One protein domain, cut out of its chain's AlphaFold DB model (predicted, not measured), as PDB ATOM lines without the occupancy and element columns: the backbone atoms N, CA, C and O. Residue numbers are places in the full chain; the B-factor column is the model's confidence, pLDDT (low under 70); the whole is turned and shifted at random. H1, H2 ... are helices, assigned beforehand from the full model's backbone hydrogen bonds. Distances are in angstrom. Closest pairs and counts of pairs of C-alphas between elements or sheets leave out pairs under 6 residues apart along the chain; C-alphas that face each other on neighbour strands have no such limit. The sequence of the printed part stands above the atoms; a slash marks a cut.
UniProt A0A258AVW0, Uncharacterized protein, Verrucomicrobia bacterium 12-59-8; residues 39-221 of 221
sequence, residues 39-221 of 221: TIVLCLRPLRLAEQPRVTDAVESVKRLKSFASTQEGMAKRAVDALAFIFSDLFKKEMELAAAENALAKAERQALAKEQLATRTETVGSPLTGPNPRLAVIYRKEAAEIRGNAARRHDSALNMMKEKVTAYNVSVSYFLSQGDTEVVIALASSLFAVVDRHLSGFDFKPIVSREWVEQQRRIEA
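Overview. This is residues 39 to 221 of the 221 residues of an uncharacterized protein of Verrucomicrobia bacterium 12-59-8 (UniProt A0A258AVW0). A long helical hairpin, H3 and H4, makes a rod, thickened at one end by shorter helices: H5 packs on both, H2 on H3, H1 on H2 and H5, H6 on H5. The printed part has 183 residues, with six named helices, H1 to H6 in order, and no named strand: all helix. It is only just loose, close to extended, with a radius of gyration of the C-alphas of 23.5 A and spans of 78 by 31 by 25 A.

Along the chain. H1, residues 39 to 47, begins at C-alpha 39 (138.765, 123.238, 144.751). H2 is residues 55 to 69, H3 74 to 123, 74.1 A long, H4 133 to 178, 68.3 A, H5 181 to 198, and H6 210 to 219.

Arrangement. H3, H4 and H5 form an up and down bundle, each running against the one before. H3 and H4 touch, closest C-alphas Ala 118 and Ala 136, 4.0 A. Every O i to N i+4 pair is within hydrogen-bond range in H2, H5 and H6; H1 has 3 of 5, H3 45 of 46, H4 39 of 42.

Size, cuts and confidence. The printed part has no cut. The link H5 to H6 is long. Residues 39 to 77, 79, 125 to 129 and 220 to 221 have pLDDT under 70.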
ATOM      1  N   THR A  39     137.701 123.920 144.021       45.62
ATOM      2  CA  THR A  39     138.765 123.238 144.751       45.62
ATOM      3  C   THR A  39     139.287 124.036 145.949       45.62
ATOM      4  O   THR A  39     139.579 123.431 146.975       45.62
ATOM      5  N   ILE A  40     139.346 125.373 145.880       50.94
ATOM      6  CA  ILE A  40     139.709 126.217 147.037       50.94
ATOM      7  C   ILE A  40     138.615 126.114 148.100       50.94
ATOM      8  O   ILE A  40     138.912 125.823 149.255       50.94
ATOM      9  N   VAL A  41     137.350 126.215 147.688       48.47
ATOM     10  CA  VAL A  41     136.170 126.030 148.549       48.47
ATOM     11  C   VAL A  41     136.174 124.647 149.220       48.47
ATOM     12  O   VAL A  41     135.895 124.517 150.414       48.47
ATOM     13  N   LEU A  42     136.568 123.594 148.494       46.19
ATOM     14  CA  LEU A  42     136.706 122.231 149.027       46.19
ATOM     15  C   LEU A  42     137.923 122.040 149.944       46.19
ATOM     16  O   LEU A  42     137.861 121.216 150.855       46.19
ATOM     17  N   CYS A  43     139.014 122.781 149.742       46.84
ATOM     18  CA  CYS A  43     140.190 122.747 150.616       46.84
ATOM     19  C   CYS A  43     140.029 123.620 151.868       46.84
ATOM     20  O   CYS A  43     140.619 123.299 152.898       46.84
ATOM     21  N   LEU A  44     139.202 124.669 151.805       49.84
ATOM     22  CA  LEU A  44     138.884 125.567 152.917       49.84
ATOM     23  C   LEU A  44     137.689 125.094 153.759       49.84
ATOM     24  O   LEU A  44     137.649 125.376 154.956       49.84
ATOM     25  N   ARG A  45     136.755 124.311 153.195       45.41
ATOM     26  CA  ARG A  45     135.649 123.669 153.944       45.41
ATOM     27  C   ARG A  45     136.121 122.869 155.172       45.41
ATOM     28  O   ARG A  45     135.515 123.028 156.227       45.41
ATOM     29  N   PRO A  46     137.194 122.056 155.091       42.19
ATOM     30  CA  PRO A  46     137.779 121.380 156.246       42.19
ATOM     31  C   PRO A  46     138.539 122.319 157.188       42.19
ATOM     32  O   PRO A  46     138.697 121.998 158.352       42.19
ATOM     33  N   LEU A  47     139.012 123.481 156.730       48.31
ATOM     34  CA  LEU A  47     139.828 124.401 157.537       48.31
ATOM     35  C   LEU A  47     139.024 125.285 158.486       48.31
ATOM     36  O   LEU A  47     139.562 126.207 159.099       48.31
ATOM     37  N   ARG A  48     137.738 124.987 158.650       53.28
ATOM     38  CA  ARG A  48     136.911 125.575 159.691       53.28
ATOM     39  C   ARG A  48     137.384 125.039 161.038       53.28
ATOM     40  O   ARG A  48     136.786 124.129 161.598       53.28
ATOM     41  N   LEU A  49     138.423 125.659 161.590       48.97
ATOM     42  CA  LEU A  49     138.807 125.504 162.994       48.97
ATOM     43  C   LEU A  49     137.574 125.675 163.906       48.97
ATOM     44  O   LEU A  49     137.440 124.972 164.898       48.97
ATOM     45  N   ALA A  50     136.613 126.522 163.520       43.28
ATOM     46  CA  ALA A  50     135.313 126.667 164.180       43.28
ATOM     47  C   ALA A  50     134.476 125.375 164.283       43.28
ATOM     48  O   ALA A  50     133.730 125.218 165.244       43.28
ATOM     49  N   GLU A  51     134.589 124.461 163.319       45.31
ATOM     50  CA  GLU A  51     133.768 123.245 163.224       45.31
ATOM     51  C   GLU A  51     134.542 121.975 163.605       45.31
ATOM     52  O   GLU A  51     133.957 120.896 163.675       45.31
ATOM     53  N   GLN A  52     135.846 122.084 163.882       53.84
ATOM     54  CA  GLN A  52     136.677 120.945 164.252       53.84
ATOM     55  C   GLN A  52     136.831 120.844 165.773       53.84
ATOM     56  O   GLN A  52     137.519 121.667 166.381       53.84
ATOM     57  N   PRO A  53     136.234 119.819 166.411       49.16
ATOM     58  CA  PRO A  53     136.314 119.637 167.857       49.16
ATOM     59  C   PRO A  53     137.693 119.141 168.310       49.16
ATOM     60  O   PRO A  53     137.974 119.131 169.508       49.16
ATOM     61  N   ARG A  54     138.544 118.676 167.381       52.94
ATOM     62  CA  ARG A  54     139.837 118.065 167.689       52.94
ATOM     63  C   ARG A  54     140.972 118.657 166.870       52.94
ATOM     64  O   ARG A  54     140.933 118.763 165.650       52.94
ATOM     65  N   VAL A  55     142.045 118.920 167.597       55.06
ATOM     66  CA  VAL A  55     143.367 119.357 167.147       55.06
ATOM     67  C   VAL A  55     143.929 118.499 165.993       55.06
ATOM     68  O   VAL A  55     144.561 119.019 165.080       55.06
ATOM     69  N   THR A  56     143.668 117.189 165.973       54.00
ATOM     70  CA  THR A  56     144.115 116.275 164.902       54.00
ATOM     71  C   THR A  56     143.528 116.608 163.534       54.00
ATOM     72  O   THR A  56     144.223 116.514 162.522       54.00
ATOM     73  N   ASP A  57     142.277 117.049 163.509       57.22
ATOM     74  CA  ASP A  57     141.524 117.273 162.276       57.22
ATOM     75  C   ASP A  57     141.984 118.592 161.622       57.22
ATOM     76  O   ASP A  57     142.094 118.701 160.394       57.22
ATOM     77  N   ALA A  58     142.403 119.551 162.456       58.28
ATOM     78  CA  ALA A  58     143.019 120.806 162.032       58.28
ATOM     79  C   ALA A  58     144.391 120.588 161.383       58.28
ATOM     80  O   ALA A  58     144.677 121.168 160.333       58.28
ATOM     81  N   VAL A  59     145.224 119.695 161.935       59.28
ATOM     82  CA  VAL A  59     146.524 119.327 161.335       59.28
ATOM     83  C   VAL A  59     146.340 118.714 159.954       59.28
ATOM     84  O   VAL A  59     147.070 119.048 159.017       59.28
ATOM     85  N   GLU A  60     145.371 117.814 159.811       61.97
ATOM     86  CA  GLU A  60     145.097 117.172 158.532       61.97
ATOM     87  C   GLU A  60     144.590 118.184 157.497       61.97
ATOM     88  O   GLU A  60     145.005 118.157 156.336       61.97
ATOM     89  N   SER A  61     143.777 119.142 157.932       62.91
ATOM     90  CA  SER A  61     143.273 120.226 157.087       62.91
ATOM     91  C   SER A  61     144.403 121.143 156.600       62.91
ATOM     92  O   SER A  61     144.479 121.457 155.412       62.91
ATOM     93  N   VAL A  62     145.367 121.474 157.466       61.69
ATOM     94  CA  VAL A  62     146.587 122.207 157.078       61.69
ATOM     95  C   VAL A  62     147.446 121.394 156.103       61.69
ATOM     96  O   VAL A  62     147.999 121.948 155.151       61.69
ATOM     97  N   LYS A  63     147.553 120.074 156.292       62.62
ATOM     98  CA  LYS A  63     148.287 119.188 155.374       62.62
ATOM     99  C   LYS A  63     147.640 119.157 153.985       62.62
ATOM    100  O   LYS A  63     148.354 119.235 152.985       62.62
ATOM    101  N   ARG A  64     146.307 119.096 153.921       64.69
ATOM    102  CA  ARG A  64     145.539 119.171 152.666       64.69
ATOM    103  C   ARG A  64     145.744 120.516 151.972       64.69
ATOM    104  O   ARG A  64     146.020 120.531 150.778       64.69
ATOM    105  N   LEU A  65     145.722 121.619 152.721       65.44
ATOM    106  CA  LEU A  65     145.981 122.954 152.180       65.44
ATOM    107  C   LEU A  65     147.407 123.089 151.617       65.44
ATOM    108  O   LEU A  65     147.580 123.588 150.510       65.44
ATOM    109  N   LYS A  66     148.431 122.579 152.317       63.75
ATOM    110  CA  LYS A  66     149.817 122.562 151.803       63.75
ATOM    111  C   LYS A  66     149.960 121.721 150.534       63.75
ATOM    112  O   LYS A  66     150.661 122.118 149.609       63.75
ATOM    113  N   SER A  67     149.285 120.572 150.474       63.84
ATOM    114  CA  SER A  67     149.251 119.747 149.261       63.84
ATOM    115  C   SER A  67     148.574 120.485 148.108       63.84
ATOM    116  O   SER A  67     149.036 120.406 146.975       63.84
ATOM    117  N   PHE A  68     147.510 121.231 148.389       64.75
ATOM    118  CA  PHE A  68     146.802 122.025 147.395       64.75
ATOM    119  C   PHE A  68     147.619 123.229 146.906       64.75
ATOM    120  O   PHE A  68     147.637 123.518 145.717       64.75
ATOM    121  N   ALA A  69     148.391 123.885 147.775       59.12
ATOM    122  CA  ALA A  69     149.305 124.954 147.365       59.12
ATOM    123  C   ALA A  69     150.307 124.495 146.292       59.12
ATOM    124  O   ALA A  69     150.698 125.266 145.417       59.12
ATOM    125  N   SER A  70     150.713 123.221 146.342       62.50
ATOM    126  CA  SER A  70     151.643 122.637 145.370       62.50
ATOM    127  C   SER A  70     151.052 122.475 143.966       62.50
ATOM    128  O   SER A  70     151.814 122.366 143.009       62.50
ATOM    129  N   THR A  71     149.720 122.503 143.837       61.38
ATOM    130  CA  THR A  71     148.997 122.404 142.560       61.38
ATOM    131  C   THR A  71     148.482 123.754 142.052       61.38
ATOM    132  O   THR A  71     147.852 123.802 140.999       61.38
ATOM    133  N   GLN A  72     148.744 124.845 142.780       60.41
ATOM    134  CA  GLN A  72     148.367 126.210 142.410       60.41
ATOM    135  C   GLN A  72     149.557 126.991 141.837       60.41
ATOM    136  O   GLN A  72     150.709 126.753 142.199       60.41
ATOM    137  N   GLU A  73     149.274 127.991 141.001       57.41
ATOM    138  CA  GLU A  73     150.271 128.914 140.446       57.41
ATOM    139  C   GLU A  73     149.895 130.384 140.714       57.41
ATOM    140  O   GLU A  73     148.750 130.722 141.012       57.41
ATOM    141  N   GLY A  74     150.882 131.283 140.644       64.88
ATOM    142  CA  GLY A  74     150.654 132.729 140.731       64.88
ATOM    143  C   GLY A  74     150.144 133.228 142.094       64.88
ATOM    144  O   GLY A  74     150.671 132.865 143.146       64.88
ATOM    145  N   MET A  75     149.158 134.129 142.069       57.62
ATOM    146  CA  MET A  75     148.619 134.804 143.263       57.62
ATOM    147  C   MET A  75     147.821 133.857 144.170       57.62
ATOM    148  O   MET A  75     147.953 133.937 145.390       57.62
ATOM    149  N   ALA A  76     147.096 132.895 143.588       64.44
ATOM    150  CA  ALA A  76     146.348 131.886 144.338       64.44
ATOM    151  C   ALA A  76     147.272 131.031 145.218       64.44
ATOM    152  O   ALA A  76     146.982 130.799 146.390       64.44
ATOM    153  N   LYS A  77     148.448 130.648 144.704       69.44
ATOM    154  CA  LYS A  77     149.461 129.935 145.495       69.44
ATOM    155  C   LYS A  77     149.916 130.739 146.716       69.44
ATOM    156  O   LYS A  77     149.995 130.189 147.809       69.44
ATOM    157  N   ARG A  78     150.178 132.043 146.555       71.00
ATOM    158  CA  ARG A  78     150.646 132.908 147.656       71.00
ATOM    159  C   ARG A  78     149.604 133.045 148.766       71.00
ATOM    160  O   ARG A  78     149.974 132.996 149.935       71.00
ATOM    161  N   ALA A  79     148.326 133.190 148.413       69.88
ATOM    162  CA  ALA A  79     147.237 133.263 149.388       69.88
ATOM    163  C   ALA A  79     147.085 131.945 150.168       69.88
ATOM    164  O   ALA A  79     146.978 131.949 151.396       69.88
ATOM    165  N   VAL A  80     147.166 130.810 149.469       71.12
ATOM    166  CA  VAL A  80     147.110 129.473 150.077       71.12
ATOM    167  C   VAL A  80     148.331 129.209 150.971       71.12
ATOM    168  O   VAL A  80     148.169 128.723 152.090       71.12
ATOM    169  N   ASP A  81     149.542 129.568 150.537       75.62
ATOM    170  CA  ASP A  81     150.766 129.440 151.340       75.62
ATOM    171  C   ASP A  81     150.701 130.304 152.612       75.62
ATOM    172  O   ASP A  81     151.069 129.852 153.701       75.62
ATOM    173  N   ALA A  82     150.181 131.529 152.496       78.56
ATOM    174  CA  ALA A  82     149.983 132.421 153.631       78.56
ATOM    175  C   ALA A  82     148.966 131.851 154.633       78.56
ATOM    176  O   ALA A  82     149.257 131.796 155.827       78.56
ATOM    177  N   LEU A  83     147.819 131.347 154.165       76.25
ATOM    178  CA  LEU A  83     146.854 130.649 155.020       76.25
ATOM    179  C   LEU A  83     147.469 129.426 155.705       76.25
ATOM    180  O   LEU A  83     147.275 129.225 156.904       76.25
ATOM    181  N   ALA A  84     148.248 128.626 154.973       75.81
ATOM    182  CA  ALA A  84     148.904 127.443 155.518       75.81
ATOM    183  C   ALA A  84     149.860 127.805 156.650       75.81
ATOM    184  O   ALA A  84     149.907 127.107 157.668       75.81
ATOM    185  N   PHE A  85     150.615 128.888 156.478       84.00
ATOM    186  CA  PHE A  85     151.498 129.419 157.503       84.00
ATOM    187  C   PHE A  85     150.712 129.904 158.726       84.00
ATOM    188  O   PHE A  85     151.007 129.466 159.838       84.00
ATOM    189  N   ILE A  86     149.691 130.744 158.521       84.56
ATOM    190  CA  ILE A  86     148.880 131.323 159.601       84.56
ATOM    191  C   ILE A  86     148.217 130.223 160.432       84.56
ATOM    192  O   ILE A  86     148.350 130.208 161.653       84.56
ATOM    193  N   PHE A  87     147.560 129.260 159.784       81.62
ATOM    194  CA  PHE A  87     146.908 128.156 160.485       81.62
ATOM    195  C   PHE A  87     147.907 127.232 161.179       81.62
ATOM    196  O   PHE A  87     147.652 126.819 162.306       81.62
ATOM    197  N   SER A  88     149.060 126.944 160.561       81.75
ATOM    198  CA  SER A  88     150.110 126.153 161.221       81.75
ATOM    199  C   SER A  88     150.603 126.831 162.503       81.75
ATOM    200  O   SER A  88     150.812 126.153 163.509       81.75
ATOM    201  N   ASP A  89     150.815 128.149 162.469       87.19
ATOM    202  CA  ASP A  89     151.314 128.892 163.628       87.19
ATOM    203  C   ASP A  89     150.247 129.031 164.720       87.19
ATOM    204  O   ASP A  89     150.530 128.703 165.870       87.19
ATOM    205  N   LEU A  90     149.010 129.416 164.371       84.69
ATOM    206  CA  LEU A  90     147.883 129.471 165.316       84.69
ATOM    207  C   LEU A  90     147.690 128.135 166.027       84.69
ATOM    208  O   LEU A  90     147.636 128.082 167.253       84.69
ATOM    209  N   PHE A  91     147.686 127.049 165.262       82.25
ATOM    210  CA  PHE A  91     147.547 125.709 165.799       82.25
ATOM    211  C   PHE A  91     148.679 125.341 166.766       82.25
ATOM    212  O   PHE A  91     148.450 124.798 167.848       82.25
ATOM    213  N   LYS A  92     149.925 125.668 166.407       85.75
ATOM    214  CA  LYS A  92     151.070 125.464 167.297       85.75
ATOM    215  C   LYS A  92     150.898 126.254 168.598       85.75
ATOM    216  O   LYS A  92     151.205 125.725 169.664       85.75
ATOM    217  N   LYS A  93     150.387 127.486 168.528       88.56
ATOM    218  CA  LYS A  93     150.114 128.307 169.715       88.56
ATOM    219  C   LYS A  93     148.963 127.773 170.558       88.56
ATOM    220  O   LYS A  93     149.077 127.808 171.779       88.56
ATOM    221  N   GLU A  94     147.919 127.214 169.952       85.62
ATOM    222  CA  GLU A  94     146.842 126.540 170.692       85.62
ATOM    223  C   GLU A  94     147.402 125.344 171.462       85.62
ATOM    224  O   GLU A  94     147.100 125.161 172.640       85.62
ATOM    225  N   MET A  95     148.301 124.577 170.840       84.88
ATOM    226  CA  MET A  95     148.960 123.461 171.511       84.88
ATOM    227  C   MET A  95     149.881 123.890 172.655       84.88
ATOM    228  O   MET A  95     149.905 123.238 173.700       84.88
ATOM    229  N   GLU A  96     150.640 124.973 172.475       88.69
ATOM    230  CA  GLU A  96     151.469 125.553 173.536       88.69
ATOM    231  C   GLU A  96     150.607 126.038 174.716       88.69
ATOM    232  O   GLU A  96     150.962 125.785 175.870       88.69
ATOM    233  N   LEU A  97     149.457 126.666 174.443       89.75
ATOM    234  CA  LEU A  97     148.512 127.111 175.468       89.75
ATOM    235  C   LEU A  97     147.885 125.927 176.213       89.75
ATOM    236  O   LEU A  97     147.963 125.877 177.438       89.75
ATOM    237  N   ALA A  98     147.374 124.924 175.497       87.56
ATOM    238  CA  ALA A  98     146.817 123.715 176.106       87.56
ATOM    239  C   ALA A  98     147.860 122.961 176.955       87.56
ATOM    240  O   ALA A  98     147.552 122.399 178.010       87.56
ATOM    241  N   ALA A  99     149.128 122.947 176.531       88.69
ATOM    242  CA  ALA A  99     150.214 122.390 177.333       88.69
ATOM    243  C   ALA A  99     150.461 123.210 178.611       88.69
ATOM    244  O   ALA A  99     150.702 122.629 179.673       88.69
ATOM    245  N   ALA A 100     150.379 124.540 178.532       91.56
ATOM    246  CA  ALA A 100     150.528 125.428 179.678       91.56
ATOM    247  C   ALA A 100     149.356 125.311 180.673       91.56
ATOM    248  O   ALA A 100     149.604 125.254 181.875       91.56
ATOM    249  N   GLU A 101     148.116 125.181 180.197       91.25
ATOM    250  CA  GLU A 101     146.920 124.911 181.016       91.25
ATOM    251  C   GLU A 101     147.058 123.587 181.785       91.25
ATOM    252  O   GLU A 101     146.889 123.530 183.005       91.25
ATOM    253  N   ASN A 102     147.461 122.516 181.095       91.38
ATOM    254  CA  ASN A 102     147.712 121.222 181.731       91.38
ATOM    255  C   ASN A 102     148.859 121.288 182.752       91.38
ATOM    256  O   ASN A 102     148.795 120.665 183.817       91.38
ATOM    257  N   ALA A 103     149.916 122.045 182.443       92.06
ATOM    258  CA  ALA A 103     151.023 122.270 183.364       92.06
ATOM    259  C   ALA A 103     150.582 123.059 184.604       92.06
ATOM    260  O   ALA A 103     151.016 122.720 185.705       92.06
ATOM    261  N   LEU A 104     149.700 124.050 184.446       94.06
ATOM    262  CA  LEU A 104     149.104 124.810 185.542       94.06
ATOM    263  C   LEU A 104     148.267 123.906 186.449       94.06
ATOM    264  O   LEU A 104     148.548 123.826 187.641       94.06
ATOM    265  N   ALA A 105     147.348 123.120 185.885       93.50
ATOM    266  CA  ALA A 105     146.536 122.177 186.655       93.50
ATOM    267  C   ALA A 105     147.397 121.146 187.413       93.50
ATOM    268  O   ALA A 105     147.114 120.783 188.559       93.50
ATOM    269  N   LYS A 106     148.490 120.668 186.802       94.81
ATOM    270  CA  LYS A 106     149.444 119.768 187.469       94.81
ATOM    271  C   LYS A 106     150.202 120.476 188.595       94.81
ATOM    272  O   LYS A 106     150.362 119.897 189.671       94.81
ATOM    273  N   ALA A 107     150.657 121.701 188.356       94.88
ATOM    274  CA  ALA A 107     151.361 122.521 189.334       94.88
ATOM    275  C   ALA A 107     150.472 122.850 190.541       94.88
ATOM    276  O   ALA A 107     150.933 122.757 191.676       94.88
ATOM    277  N   GLU A 108     149.188 123.138 190.330       95.00
ATOM    278  CA  GLU A 108     148.218 123.366 191.404       95.00
ATOM    279  C   GLU A 108     148.053 122.143 192.304       95.00
ATOM    280  O   GLU A 108     148.126 122.269 193.528       95.00
ATOM    281  N   ARG A 109     147.913 120.946 191.719       95.69
ATOM    282  CA  ARG A 109     147.841 119.687 192.482       95.69
ATOM    283  C   ARG A 109     149.113 119.443 193.292       95.69
ATOM    284  O   ARG A 109     149.040 119.049 194.454       95.69
ATOM    285  N   GLN A 110     150.280 119.688 192.695       94.81
ATOM    286  CA  GLN A 110     151.568 119.546 193.380       94.81
ATOM    287  C   GLN A 110     151.722 120.550 194.524       94.81
ATOM    288  O   GLN A 110     152.151 120.179 195.616       94.81
ATOM    289  N   ALA A 111     151.343 121.804 194.299       94.50
ATOM    290  CA  ALA A 111     151.380 122.845 195.311       94.50
ATOM    291  C   ALA A 111     150.413 122.552 196.467       94.50
ATOM    292  O   ALA A 111     150.782 122.720 197.623       94.50
ATOM    293  N   LEU A 112     149.221 122.026 196.176       95.00
ATOM    294  CA  LEU A 112     148.262 121.611 197.200       95.00
ATOM    295  C   LEU A 112     148.799 120.443 198.041       95.00
ATOM    296  O   LEU A 112     148.693 120.468 199.265       95.00
ATOM    297  N   ALA A 113     149.457 119.460 197.420       94.56
ATOM    298  CA  ALA A 113     150.130 118.386 198.154       94.56
ATOM    299  C   ALA A 113     151.252 118.923 199.068       94.56
ATOM    300  O   ALA A 113     151.422 118.455 200.195       94.56
ATOM    301  N   LYS A 114     152.001 119.935 198.612       93.00
ATOM    302  CA  LYS A 114     153.033 120.615 199.410       93.00
ATOM    303  C   LYS A 114     152.441 121.425 200.565       93.00
ATOM    304  O   LYS A 114     152.998 121.404 201.658       93.00
ATOM    305  N   GLU A 115     151.296 122.070 200.374       92.12
ATOM    306  CA  GLU A 115     150.571 122.754 201.452       92.12
ATOM    307  C   GLU A 115     150.032 121.779 202.499       92.12
ATOM    308  O   GLU A 115     150.191 122.018 203.694       92.12
ATOM    309  N   GLN A 116     149.466 120.646 202.077       92.81
ATOM    310  CA  GLN A 116     149.047 119.585 203.000       92.81
ATOM    311  C   GLN A 116     150.231 119.052 203.815       92.81
ATOM    312  O   GLN A 116     150.115 118.844 205.026       92.81
ATOM    313  N   LEU A 117     151.388 118.877 203.169       90.06
ATOM    314  CA  LEU A 117     152.618 118.479 203.843       90.06
ATOM    315  C   LEU A 117     153.074 119.543 204.849       90.06
ATOM    316  O   LEU A 117     153.401 119.187 205.978       90.06
ATOM    317  N   ALA A 118     153.023 120.827 204.480       90.31
ATOM    318  CA  ALA A 118     153.341 121.938 205.373       90.31
ATOM    319  C   ALA A 118     152.480 121.903 206.644       90.31
ATOM    320  O   ALA A 118     153.022 121.891 207.750       90.31
ATOM    321  N   THR A 119     151.159 121.790 206.490       89.94
ATOM    322  CA  THR A 119     150.204 121.704 207.605       89.94
ATOM    323  C   THR A 119     150.492 120.505 208.512       89.94
ATOM    324  O   THR A 119     150.478 120.628 209.738       89.94
ATOM    325  N   ARG A 120     150.827 119.344 207.933       87.75
ATOM    326  CA  ARG A 120     151.202 118.148 208.703       87.75
ATOM    327  C   ARG A 120     152.514 118.341 209.468       87.75
ATOM    328  O   ARG A 120     152.623 117.926 210.621       87.75
ATOM    329  N   THR A 121     153.510 118.975 208.850       85.69
ATOM    330  CA  THR A 121     154.803 119.239 209.499       85.69
ATOM    331  C   THR A 121     154.738 120.298 210.589       85.69
ATOM    332  O   THR A 121     155.532 120.247 211.521       85.69
ATOM    333  N   GLU A 122     153.787 121.224 210.505       82.62
ATOM    334  CA  GLU A 122     153.563 122.263 211.512       82.62
ATOM    335  C   GLU A 122     152.878 121.725 212.776       82.62
ATOM    336  O   GLU A 122     153.103 122.251 213.859       82.62
ATOM    337  N   THR A 123     152.076 120.661 212.650       78.00
ATOM    338  CA  THR A 123     151.228 120.133 213.736       78.00
ATOM    339  C   THR A 123     151.748 118.842 214.360       78.00
ATOM    340  O   THR A 123     151.678 118.679 215.574       78.00
ATOM    341  N   VAL A 124     152.275 117.923 213.551       71.56
ATOM    342  CA  VAL A 124     152.712 116.590 214.006       71.56
ATOM    343  C   VAL A 124     154.215 116.416 213.813       71.56
ATOM    344  O   VAL A 124     154.900 115.860 214.667       71.56
ATOM    345  N   GLY A 125     154.738 116.918 212.693       62.81
ATOM    346  CA  GLY A 125     156.127 116.694 212.306       62.81
ATOM    347  C   GLY A 125     156.450 115.219 212.050       62.81
ATOM    348  O   GLY A 125     155.565 114.435 211.707       62.81
ATOM    349  N   SER A 126     157.726 114.837 212.153       64.25
ATOM    350  CA  SER A 126     158.150 113.437 211.983       64.25
ATOM    351  C   SER A 126     158.075 112.694 213.325       64.25
ATOM    352  O   SER A 126     158.331 113.330 214.350       64.25
ATOM    353  N   PRO A 127     157.824 111.367 213.363       59.25
ATOM    354  CA  PRO A 127     157.706 110.604 214.615       59.25
ATOM    355  C   PRO A 127     158.905 110.745 215.565       59.25
ATOM    356  O   PRO A 127     158.774 110.525 216.762       59.25
ATOM    357  N   LEU A 128     160.075 111.104 215.024       60.84
ATOM    358  CA  LEU A 128     161.345 111.203 215.744       60.84
ATOM    359  C   LEU A 128     161.740 112.637 216.133       60.84
ATOM    360  O   LEU A 128     162.643 112.811 216.944       60.84
ATOM    361  N   THR A 129     161.121 113.662 215.544       66.81
ATOM    362  CA  THR A 129     161.562 115.064 215.692       66.81
ATOM    363  C   THR A 129     160.452 116.033 216.085       66.81
ATOM    364  O   THR A 129     160.755 117.175 216.425       66.81
ATOM    365  N   GLY A 130     159.190 115.591 216.091       75.81
ATOM    366  CA  GLY A 130     158.053 116.440 216.438       75.81
ATOM    367  C   GLY A 130     157.853 117.606 215.457       75.81
ATOM    368  O   GLY A 130     158.475 117.634 214.387       75.81
ATOM    369  N   PRO A 131     156.965 118.561 215.790       83.62
ATOM    370  CA  PRO A 131     156.594 119.678 214.921       83.62
ATOM    371  C   PRO A 131     157.792 120.497 214.426       83.62
ATOM    372  O   PRO A 131     158.673 120.876 215.197       83.62
ATOM    373  N   ASN A 132     157.802 120.824 213.130       85.12
ATOM    374  CA  ASN A 132     158.861 121.606 212.496       85.12
ATOM    375  C   ASN A 132     158.280 122.752 211.641       85.12
ATOM    376  O   ASN A 132     158.119 122.610 210.423       85.12
ATOM    377  N   PRO A 133     157.999 123.917 212.251       85.50
ATOM    378  CA  PRO A 133     157.395 125.053 211.553       85.50
ATOM    379  C   PRO A 133     158.323 125.665 210.494       85.50
ATOM    380  O   PRO A 133     157.851 126.185 209.485       85.50
ATOM    381  N   ARG A 134     159.651 125.570 210.664       88.00
ATOM    382  CA  ARG A 134     160.610 126.058 209.655       88.00
ATOM    383  C   ARG A 134     160.491 125.269 208.353       88.00
ATOM    384  O   ARG A 134     160.491 125.863 207.278       88.00
ATOM    385  N   LEU A 135     160.342 123.949 208.446       88.25
ATOM    386  CA  LEU A 135     160.135 123.092 207.280       88.25
ATOM    387  C   LEU A 135     158.773 123.349 206.612       88.25
ATOM    388  O   LEU A 135     158.694 123.393 205.386       88.25
ATOM    389  N   ALA A 136     157.724 123.612 207.397       88.81
ATOM    390  CA  ALA A 136     156.411 123.981 206.868       88.81
ATOM    391  C   ALA A 136     156.459 125.266 206.017       88.81
ATOM    392  O   ALA A 136     155.865 125.325 204.939       88.81
ATOM    393  N   VAL A 137     157.215 126.281 206.455       92.88
ATOM    394  CA  VAL A 137     157.438 127.513 205.676       92.88
ATOM    395  C   VAL A 137     158.146 127.217 204.350       92.88
ATOM    396  O   VAL A 137     157.757 127.770 203.320       92.88
ATOM    397  N   ILE A 138     159.139 126.321 204.346       93.38
ATOM    398  CA  ILE A 138     159.837 125.908 203.117       93.38
ATOM    399  C   ILE A 138     158.852 125.261 202.136       93.38
ATOM    400  O   ILE A 138     158.795 125.675 200.981       93.38
ATOM    401  N   TYR A 139     158.009 124.328 202.587       92.50
ATOM    402  CA  TYR A 139     157.018 123.692 201.713       92.50
ATOM    403  C   TYR A 139     155.973 124.663 201.160       92.50
ATOM    404  O   TYR A 139     155.598 124.550 199.993       92.50
ATOM    405  N   ARG A 140     155.536 125.651 201.949       92.00
ATOM    406  CA  ARG A 140     154.653 126.722 201.456       92.00
ATOM    407  C   ARG A 140     155.342 127.577 200.394       92.00
ATOM    408  O   ARG A 140     154.721 127.914 199.388       92.00
ATOM    409  N   LYS A 141     156.628 127.891 200.578       95.50
ATOM    410  CA  LYS A 141     157.418 128.632 199.586       95.50
ATOM    411  C   LYS A 141     157.571 127.839 198.285       95.50
ATOM    412  O   LYS A 141     157.344 128.397 197.218       95.50
ATOM    413  N   GLU A 142     157.877 126.545 198.371       93.31
ATOM    414  CA  GLU A 142     157.939 125.649 197.207       93.31
ATOM    415  C   GLU A 142     156.587 125.564 196.480       93.31
ATOM    416  O   GLU A 142     156.538 125.635 195.254       93.31
ATOM    417  N   ALA A 143     155.477 125.458 197.220       93.69
ATOM    418  CA  ALA A 143     154.129 125.451 196.650       93.69
ATOM    419  C   ALA A 143     153.827 126.750 195.882       93.69
ATOM    420  O   ALA A 143     153.340 126.707 194.748       93.69
ATOM    421  N   ALA A 144     154.152 127.900 196.480       94.94
ATOM    422  CA  ALA A 144     153.984 129.207 195.854       94.94
ATOM    423  C   ALA A 144     154.856 129.360 194.598       94.94
ATOM    424  O   ALA A 144     154.380 129.863 193.582       94.94
ATOM    425  N   GLU A 145     156.102 128.884 194.632       95.50
ATOM    426  CA  GLU A 145     157.010 128.927 193.484       95.50
ATOM    427  C   GLU A 145     156.514 128.053 192.322       95.50
ATOM    428  O   GLU A 145     156.499 128.503 191.174       95.50
ATOM    429  N   ILE A 146     156.040 126.836 192.609       93.62
ATOM    430  CA  ILE A 146     155.462 125.926 191.609       93.62
ATOM    431  C   ILE A 146     154.252 126.575 190.925       93.62
ATOM    432  O   ILE A 146     154.205 126.623 189.691       93.62
ATOM    433  N   ARG A 147     153.307 127.128 191.703       93.81
ATOM    434  CA  ARG A 147     152.143 127.844 191.150       93.81
ATOM    435  C   ARG A 147     152.569 129.062 190.342       93.81
ATOM    436  O   ARG A 147     152.151 129.204 189.200       93.81
ATOM    437  N   GLY A 148     153.433 129.908 190.900       94.94
ATOM    438  CA  GLY A 148     153.875 131.144 190.254       94.94
ATOM    439  C   GLY A 148     154.616 130.900 188.938       94.94
ATOM    440  O   GLY A 148     154.447 131.648 187.978       94.94
ATOM    441  N   ASN A 149     155.417 129.838 188.846       94.44
ATOM    442  CA  ASN A 149     156.094 129.466 187.602       94.44
ATOM    443  C   ASN A 149     155.118 128.962 186.537       94.44
ATOM    444  O   ASN A 149     155.251 129.329 185.369       94.44
ATOM    445  N   ALA A 150     154.145 128.135 186.920       93.56
ATOM    446  CA  ALA A 150     153.162 127.617 185.979       93.56
ATOM    447  C   ALA A 150     152.182 128.703 185.510       93.56
ATOM    448  O   ALA A 150     151.936 128.806 184.311       93.56
ATOM    449  N   ALA A 151     151.720 129.566 186.422       95.44
ATOM    450  CA  ALA A 151     150.850 130.697 186.107       95.44
ATOM    451  C   ALA A 151     151.520 131.648 185.108       95.44
ATOM    452  O   ALA A 151     150.958 131.933 184.059       95.44
ATOM    453  N   ARG A 152     152.787 132.023 185.341       95.19
ATOM    454  CA  ARG A 152     153.545 132.869 184.399       95.19
ATOM    455  C   ARG A 152     153.664 132.263 182.999       95.19
ATOM    456  O   ARG A 152     153.606 132.993 182.015       95.19
ATOM    457  N   ARG A 153     153.848 130.941 182.890       93.62
ATOM    458  CA  ARG A 153     153.900 130.254 181.584       93.62
ATOM    459  C   ARG A 153     152.545 130.268 180.887       93.62
ATOM    460  O   ARG A 153     152.500 130.527 179.689       93.62
ATOM    461  N   HIS A 154     151.474 130.010 181.633       94.31
ATOM    462  CA  HIS A 154     150.109 130.085 181.130       94.31
ATOM    463  C   HIS A 154     149.777 131.497 180.629       94.31
ATOM    464  O   HIS A 154     149.405 131.660 179.470       94.31
ATOM    465  N   ASP A 155     150.029 132.523 181.441       94.88
ATOM    466  CA  ASP A 155     149.766 133.919 181.079       94.88
ATOM    467  C   ASP A 155     150.594 134.358 179.866       94.88
ATOM    468  O   ASP A 155     150.095 135.044 178.975       94.88
ATOM    469  N   SER A 156     151.853 133.917 179.783       94.88
ATOM    470  CA  SER A 156     152.703 134.173 178.620       94.88
ATOM    471  C   SER A 156     152.157 133.523 177.346       94.88
ATOM    472  O   SER A 156     152.179 134.164 176.296       94.88
ATOM    473  N   ALA A 157     151.678 132.277 177.415       92.75
ATOM    474  CA  ALA A 157     151.082 131.593 176.268       92.75
ATOM    475  C   ALA A 157     149.771 132.267 175.832       92.75
ATOM    476  O   ALA A 157     149.536 132.465 174.640       92.75
ATOM    477  N   LEU A 158     148.956 132.692 176.798       93.75
ATOM    478  CA  LEU A 158     147.693 133.380 176.558       93.75
ATOM    479  C   LEU A 158     147.917 134.758 175.914       93.75
ATOM    480  O   LEU A 158     147.241 135.106 174.944       93.75
ATOM    481  N   ASN A 159     148.905 135.524 176.382       94.56
ATOM    482  CA  ASN A 159     149.280 136.803 175.771       94.56
ATOM    483  C   ASN A 159     149.807 136.626 174.343       94.56
ATOM    484  O   ASN A 159     149.364 137.334 173.442       94.56
ATOM    485  N   MET A 160     150.665 135.628 174.111       94.12
ATOM    486  CA  MET A 160     151.141 135.292 172.765       94.12
ATOM    487  C   MET A 160     149.975 134.945 171.827       94.12
ATOM    488  O   MET A 160     149.968 135.360 170.669       94.12
ATOM    489  N   MET A 161     148.959 134.226 172.315       92.12
ATOM    490  CA  MET A 161     147.766 133.924 171.522       92.12
ATOM    491  C   MET A 161     146.995 135.196 171.138       92.12
ATOM    492  O   MET A 161     146.646 135.373 169.970       92.12
ATOM    493  N   LYS A 162     146.784 136.122 172.083       94.44
ATOM    494  CA  LYS A 162     146.136 137.423 171.816       94.44
ATOM    495  C   LYS A 162     146.894 138.243 170.772       94.44
ATOM    496  O   LYS A 162     146.282 138.801 169.859       94.44
ATOM    497  N   GLU A 163     148.221 138.298 170.885       94.75
ATOM    498  CA  GLU A 163     149.091 138.981 169.923       94.75
ATOM    499  C   GLU A 163     148.938 138.387 168.522       94.75
ATOM    500  O   GLU A 163     148.752 139.121 167.551       94.75
ATOM    501  N   LYS A 164     148.944 137.054 168.411       92.56
ATOM    502  CA  LYS A 164     148.798 136.350 167.132       92.56
ATOM    503  C   LYS A 164     147.433 136.561 166.502       92.56
ATOM    504  O   LYS A 164     147.366 136.892 165.321       92.56
ATOM    505  N   VAL A 165     146.358 136.441 167.279       91.56
ATOM    506  CA  VAL A 165     144.998 136.722 166.801       91.56
ATOM    507  C   VAL A 165     144.897 138.153 166.269       91.56
ATOM    508  O   VAL A 165     144.382 138.368 165.173       91.56
ATOM    509  N   THR A 166     145.456 139.126 166.992       93.06
ATOM    510  CA  THR A 166     145.466 140.535 166.564       93.06
ATOM    511  C   THR A 166     146.283 140.737 165.288       93.06
ATOM    512  O   THR A 166     145.828 141.414 164.368       93.06
ATOM    513  N   ALA A 167     147.465 140.122 165.194       92.81
ATOM    514  CA  ALA A 167     148.326 140.219 164.021       92.81
ATOM    515  C   ALA A 167     147.675 139.603 162.772       92.81
ATOM    516  O   ALA A 167     147.684 140.212 161.705       92.81
ATOM    517  N   TYR A 168     147.060 138.426 162.895       91.00
ATOM    518  CA  TYR A 168     146.408 137.756 161.767       91.00
ATOM    519  C   TYR A 168     145.091 138.402 161.355       91.00
ATOM    520  O   TYR A 168     144.712 138.326 160.187       91.00
ATOM    521  N   ASN A 169     144.433 139.120 162.262       92.06
ATOM    522  CA  ASN A 169     143.296 139.961 161.910       92.06
ATOM    523  C   ASN A 169     143.688 141.072 160.911       92.06
ATOM    524  O   ASN A 169     142.886 141.428 160.059       92.06
ATOM    525  N   VAL A 170     144.938 141.558 160.912       90.50
ATOM    526  CA  VAL A 170     145.425 142.486 159.868       90.50
ATOM    527  C   VAL A 170     145.450 141.809 158.493       90.50
ATOM    528  O   VAL A 170     145.076 142.419 157.491       90.50
ATOM    529  N   SER A 171     145.827 140.528 158.431       86.69
ATOM    530  CA  SER A 171     145.820 139.753 157.183       86.69
ATOM    531  C   SER A 171     144.413 139.584 156.607       86.69
ATOM    532  O   SER A 171     144.269 139.549 155.389       86.69
ATOM    533  N   VAL A 172     143.367 139.568 157.444       87.31
ATOM    534  CA  VAL A 172     141.964 139.575 156.986       87.31
ATOM    535  C   VAL A 172     141.685 140.807 156.120       87.31
ATOM    536  O   VAL A 172     141.120 140.673 155.039       87.31
ATOM    537  N   SER A 173     142.137 141.995 156.538       87.56
ATOM    538  CA  SER A 173     141.980 143.224 155.745       87.56
ATOM    539  C   SER A 173     142.738 143.165 154.421       87.56
ATOM    540  O   SER A 173     142.256 143.697 153.421       87.56
ATOM    541  N   TYR A 174     143.918 142.541 154.406       86.88
ATOM    542  CA  TYR A 174     144.696 142.367 153.183       86.88
ATOM    543  C   TYR A 174     143.939 141.494 152.175       86.88
ATOM    544  O   TYR A 174     143.681 141.953 151.065       86.88
ATOM    545  N   PHE A 175     143.508 140.296 152.575       83.69
ATOM    546  CA  PHE A 175     142.764 139.386 151.697       83.69
ATOM    547  C   PHE A 175     141.417 139.966 151.256       83.69
ATOM    548  O   PHE A 175     141.037 139.824 150.096       83.69
ATOM    549  N   LEU A 176     140.743 140.723 152.130       85.56
ATOM    550  CA  LEU A 176     139.518 141.438 151.776       85.56
ATOM    551  C   LEU A 176     139.756 142.465 150.658       85.56
ATOM    552  O   LEU A 176     138.952 142.561 149.739       85.56
ATOM    553  N   SER A 177     140.877 143.196 150.695       86.12
ATOM    554  CA  SER A 177     141.225 144.171 149.647       86.12
ATOM    555  C   SER A 177     141.555 143.536 148.291       86.12
ATOM    556  O   SER A 177     141.466 144.214 147.271       86.12
ATOM    557  N   GLN A 178     141.956 142.260 148.278       82.00
ATOM    558  CA  GLN A 178     142.272 141.513 147.058       82.00
ATOM    559  C   GLN A 178     141.034 140.851 146.433       82.00
ATOM    560  O   GLN A 178     141.112 140.380 145.305       82.00
ATOM    561  N   GLY A 179     139.890 140.855 147.131       79.94
ATOM    562  CA  GLY A 179     138.681 140.148 146.699       79.94
ATOM    563  C   GLY A 179     138.669 138.662 147.068       79.94
ATOM    564  O   GLY A 179     137.810 137.923 146.593       79.94
ATOM    565  N   ASP A 180     139.574 138.216 147.945       77.00
ATOM    566  CA  ASP A 180     139.736 136.807 148.317       77.00
ATOM    567  C   ASP A 180     138.698 136.388 149.383       77.00
ATOM    568  O   ASP A 180     139.047 135.996 150.501       77.00
ATOM    569  N   THR A 181     137.404 136.494 149.069       79.31
ATOM    570  CA  THR A 181     136.290 136.307 150.023       79.31
ATOM    571  C   THR A 181     136.364 134.976 150.778       79.31
ATOM    572  O   THR A 181     136.241 134.950 152.001       79.31
ATOM    573  N   GLU A 182     136.675 133.882 150.091       73.94
ATOM    574  CA  GLU A 182     136.803 132.542 150.681       73.94
ATOM    575  C   GLU A 182     137.938 132.448 151.717       73.94
ATOM    576  O   GLU A 182     137.796 131.868 152.800       73.94
ATOM    577  N   VAL A 183     139.076 133.082 151.418       76.81
ATOM    578  CA  VAL A 183     140.235 133.164 152.319       76.81
ATOM    579  C   VAL A 183     139.877 133.976 153.561       76.81
ATOM    580  O   VAL A 183     140.202 133.574 154.683       76.81
ATOM    581  N   VAL A 184     139.164 135.088 153.370       83.31
ATOM    582  CA  VAL A 184     138.653 135.939 154.451       83.31
ATOM    583  C   VAL A 184     137.689 135.155 155.340       83.31
ATOM    584  O   VAL A 184     137.856 135.170 156.559       83.31
ATOM    585  N   ILE A 185     136.729 134.427 154.759       79.88
ATOM    586  CA  ILE A 185     135.781 133.584 155.501       79.88
ATOM    587  C   ILE A 185     136.540 132.563 156.346       79.88
ATOM    588  O   ILE A 185     136.289 132.465 157.551       79.88
ATOM    589  N   ALA A 186     137.473 131.814 155.753       76.69
ATOM    590  CA  ALA A 186     138.221 130.774 156.453       76.69
ATOM    591  C   ALA A 186     139.072 131.343 157.603       76.69
ATOM    592  O   ALA A 186     139.031 130.825 158.726       76.69
ATOM    593  N   LEU A 187     139.811 132.426 157.347       83.62
ATOM    594  CA  LEU A 187     140.674 133.055 158.341       83.62
ATOM    595  C   LEU A 187     139.861 133.697 159.472       83.62
ATOM    596  O   LEU A 187     140.108 133.395 160.637       83.62
ATOM    597  N   ALA A 188     138.861 134.521 159.150       85.25
ATOM    598  CA  ALA A 188     138.028 135.186 160.152       85.25
ATOM    599  C   ALA A 188     137.282 134.170 161.030       85.25
ATOM    600  O   ALA A 188     137.302 134.283 162.254       85.25
ATOM    601  N   SER A 189     136.708 133.122 160.426       83.00
ATOM    602  CA  SER A 189     136.043 132.038 161.169       83.00
ATOM    603  C   SER A 189     136.988 131.343 162.146       83.00
ATOM    604  O   SER A 189     136.597 131.003 163.261       83.00
ATOM    605  N   SER A 190     138.236 131.132 161.730       81.38
ATOM    606  CA  SER A 190     139.251 130.502 162.569       81.38
ATOM    607  C   SER A 190     139.638 131.392 163.744       81.38
ATOM    608  O   SER A 190     139.666 130.917 164.874       81.38
ATOM    609  N   LEU A 191     139.860 132.689 163.508       87.62
ATOM    610  CA  LEU A 191     140.165 133.645 164.573       87.62
ATOM    611  C   LEU A 191     139.032 133.731 165.598       87.62
ATOM    612  O   LEU A 191     139.297 133.675 166.796       87.62
ATOM    613  N   PHE A 192     137.777 133.787 165.144       87.12
ATOM    614  CA  PHE A 192     136.619 133.742 166.035       87.12
ATOM    615  C   PHE A 192     136.591 132.475 166.891       87.12
ATOM    616  O   PHE A 192     136.394 132.567 168.099       87.12
ATOM    617  N   ALA A 193     136.862 131.311 166.297       83.56
ATOM    618  CA  ALA A 193     136.904 130.049 167.029       83.56
ATOM    619  C   ALA A 193     137.985 130.028 168.118       83.56
ATOM    620  O   ALA A 193     137.727 129.567 169.229       83.56
ATOM    621  N   VAL A 194     139.186 130.536 167.819       84.69
ATOM    622  CA  VAL A 194     140.274 130.638 168.806       84.69
ATOM    623  C   VAL A 194     139.878 131.565 169.952       84.69
ATOM    624  O   VAL A 194     140.082 131.225 171.118       84.69
ATOM    625  N   VAL A 195     139.293 132.723 169.625       88.50
ATOM    626  CA  VAL A 195     138.843 133.700 170.622       88.50
ATOM    627  C   VAL A 195     137.790 133.089 171.543       88.50
ATOM    628  O   VAL A 195     137.945 133.165 172.760       88.50
ATOM    629  N   ASP A 196     136.781 132.424 170.980       86.62
ATOM    630  CA  ASP A 196     135.685 131.818 171.743       86.62
ATOM    631  C   ASP A 196     136.170 130.705 172.677       86.62
ATOM    632  O   ASP A 196     135.673 130.572 173.795       86.62
ATOM    633  N   ARG A 197     137.150 129.906 172.235       83.50
ATOM    634  CA  ARG A 197     137.665 128.780 173.022       83.50
ATOM    635  C   ARG A 197     138.618 129.200 174.133       83.50
ATOM    636  O   ARG A 197     138.545 128.642 175.223       83.50
ATOM    637  N   HIS A 198     139.527 130.130 173.854       84.31
ATOM    638  CA  HIS A 198     140.696 130.355 174.711       84.31
ATOM    639  C   HIS A 198     140.770 131.751 175.325       84.31
ATOM    640  O   HIS A 198     141.475 131.949 176.312       84.31
ATOM    641  N   LEU A 199     140.087 132.740 174.749       87.56
ATOM    642  CA  LEU A 199     140.291 134.147 175.081       87.56
ATOM    643  C   LEU A 199     139.017 134.773 175.656       87.56
ATOM    644  O   LEU A 199     138.538 135.804 175.183       87.56
ATOM    645  N   SER A 200     138.483 134.166 176.718       82.94
ATOM    646  CA  SER A 200     137.339 134.726 177.439       82.94
ATOM    647  C   SER A 200     137.670 136.128 177.975       82.94
ATOM    648  O   SER A 200     138.695 136.358 178.618       82.94
ATOM    649  N   GLY A 201     136.824 137.107 177.646       85.81
ATOM    650  CA  GLY A 201     137.027 138.510 178.030       85.81
ATOM    651  C   GLY A 201     138.086 139.272 177.219       85.81
ATOM    652  O   GLY A 201     138.442 140.388 177.591       85.81
ATOM    653  N   PHE A 202     138.603 138.712 176.123       91.00
ATOM    654  CA  PHE A 202     139.449 139.456 175.191       91.00
ATOM    655  C   PHE A 202     138.607 140.401 174.319       91.00
ATOM    656  O   PHE A 202     137.689 139.957 173.633       91.00
ATOM    657  N   ASP A 203     138.944 141.698 174.323       91.94
ATOM    658  CA  ASP A 203     138.336 142.724 173.456       91.94
ATOM    659  C   ASP A 203     138.844 142.580 172.011       91.94
ATOM    660  O   ASP A 203     139.679 143.348 171.524       91.94
ATOM    661  N   PHE A 204     138.398 141.518 171.339       91.44
ATOM    662  CA  PHE A 204     138.750 141.260 169.952       91.44
ATOM    663  C   PHE A 204     137.992 142.213 169.021       91.44
ATOM    664  O   PHE A 204     136.763 142.226 169.001       91.44
ATOM    665  N   LYS A 205     138.734 142.973 168.206       93.75
ATOM    666  CA  LYS A 205     138.193 143.917 167.213       93.75
ATOM    667  C   LYS A 205     138.357 143.347 165.802       93.75
ATOM    668  O   LYS A 205     139.360 143.650 165.151       93.75
ATOM    669  N   PRO A 206     137.443 142.484 165.333       92.38
ATOM    670  CA  PRO A 206     137.589 141.830 164.040       92.38
ATOM    671  C   PRO A 206     137.428 142.824 162.880       92.38
ATOM    672  O   PRO A 206     136.635 143.759 162.969       92.38
ATOM    673  N   ILE A 207     138.156 142.607 161.778       94.12
ATOM    674  CA  ILE A 207     138.004 143.417 160.550       94.12
ATOM    675  C   ILE A 207     136.646 143.180 159.876       94.12
ATOM    676  O   ILE A 207     136.040 144.115 159.360       94.12
ATOM    677  N   VAL A 208     136.165 141.936 159.887       90.69
ATOM    678  CA  VAL A 208     134.842 141.553 159.376       90.69
ATOM    679  C   VAL A 208     133.998 141.005 160.517       90.69
ATOM    680  O   VAL A 208     134.516 140.306 161.384       90.69
ATOM    681  N   SER A 209     132.701 141.309 160.542       92.12
ATOM    682  CA  SER A 209     131.823 140.810 161.603       92.12
ATOM    683  C   SER A 209     131.460 139.332 161.401       92.12
ATOM    684  O   SER A 209     131.630 138.774 160.314       92.12
ATOM    685  N   ARG A 210     130.928 138.686 162.446       87.12
ATOM    686  CA  ARG A 210     130.419 137.307 162.340       87.12
ATOM    687  C   ARG A 210     129.240 137.228 161.378       87.12
ATOM    688  O   ARG A 210     129.182 136.322 160.554       87.12
ATOM    689  N   GLU A 211     128.354 138.220 161.431       88.38
ATOM    690  CA  GLU A 211     127.206 138.330 160.534       88.38
ATOM    691  C   GLU A 211     127.657 138.458 159.080       88.38
ATOM    692  O   GLU A 211     127.072 137.824 158.207       88.38
ATOM    693  N   TRP A 212     128.725 139.218 158.815       90.88
ATOM    694  CA  TRP A 212     129.295 139.315 157.472       90.88
ATOM    695  C   TRP A 212     129.765 137.946 156.970       90.88
ATOM    696  O   TRP A 212     129.416 137.544 155.861       90.88
ATOM    697  N   VAL A 213     130.493 137.191 157.802       82.75
ATOM    698  CA  VAL A 213     130.961 135.837 157.458       82.75
ATOM    699  C   VAL A 213     129.781 134.905 157.168       82.75
ATOM    700  O   VAL A 213     129.812 134.151 156.196       82.75
ATOM    701  N   GLU A 214     128.725 134.957 157.978       82.06
ATOM    702  CA  GLU A 214     127.516 134.161 157.752       82.06
ATOM    703  C   GLU A 214     126.769 134.558 156.478       82.06
ATOM    704  O   GLU A 214     126.259 133.683 155.779       82.06
ATOM    705  N   GLN A 215     126.701 135.852 156.161       81.75
ATOM    706  CA  GLN A 215     126.070 136.345 154.940       81.75
ATOM    707  C   GLN A 215     126.796 135.838 153.696       81.75
ATOM    708  O   GLN A 215     126.135 135.313 152.802       81.75
ATOM    709  N   GLN A 216     128.130 135.921 153.654       78.69
ATOM    710  CA  GLN A 216     128.891 135.432 152.499       78.69
ATOM    711  C   GLN A 216     128.715 133.921 152.301       78.69
ATOM    712  O   GLN A 216     128.409 133.474 151.199       78.69
ATOM    713  N   ARG A 217     128.732 133.137 153.390       70.88
ATOM    714  CA  ARG A 217     128.486 131.684 153.328       70.88
ATOM    715  C   ARG A 217     127.117 131.310 152.753       70.88
ATOM    716  O   ARG A 217     126.979 130.222 152.206       70.88
ATOM    717  N   ARG A 218     126.093 132.151 152.934       72.38
ATOM    718  CA  ARG A 218     124.742 131.914 152.391       72.38
ATOM    719  C   ARG A 218     124.634 132.266 150.909       72.38
ATOM    720  O   ARG A 218     123.739 131.756 150.254       72.38
ATOM    721  N   ILE A 219     125.499 133.146 150.409       70.94
ATOM    722  CA  ILE A 219     125.549 133.531 148.993       70.94
ATOM    723  C   ILE A 219     126.260 132.443 148.170       70.94
ATOM    724  O   ILE A 219     125.909 132.220 147.017       70.94
ATOM    725  N   GLU A 220     127.232 131.757 148.772       53.66
ATOM    726  CA  GLU A 220     128.020 130.682 148.147       53.66
ATOM    727  C   GLU A 220     127.367 129.282 148.231       53.66
ATOM    728  O   GLU A 220     127.877 128.336 147.624       53.66
ATOM    729  N   ALA A 221     126.281 129.123 149.002       53.03
ATOM    730  CA  ALA A 221     125.571 127.853 149.228       53.03
ATOM    731  C   ALA A 221     124.439 127.618 148.220       53.03
ATOM    732  O   ALA A 221     124.315 126.454 147.769       53.03
TER     733      ALA A 221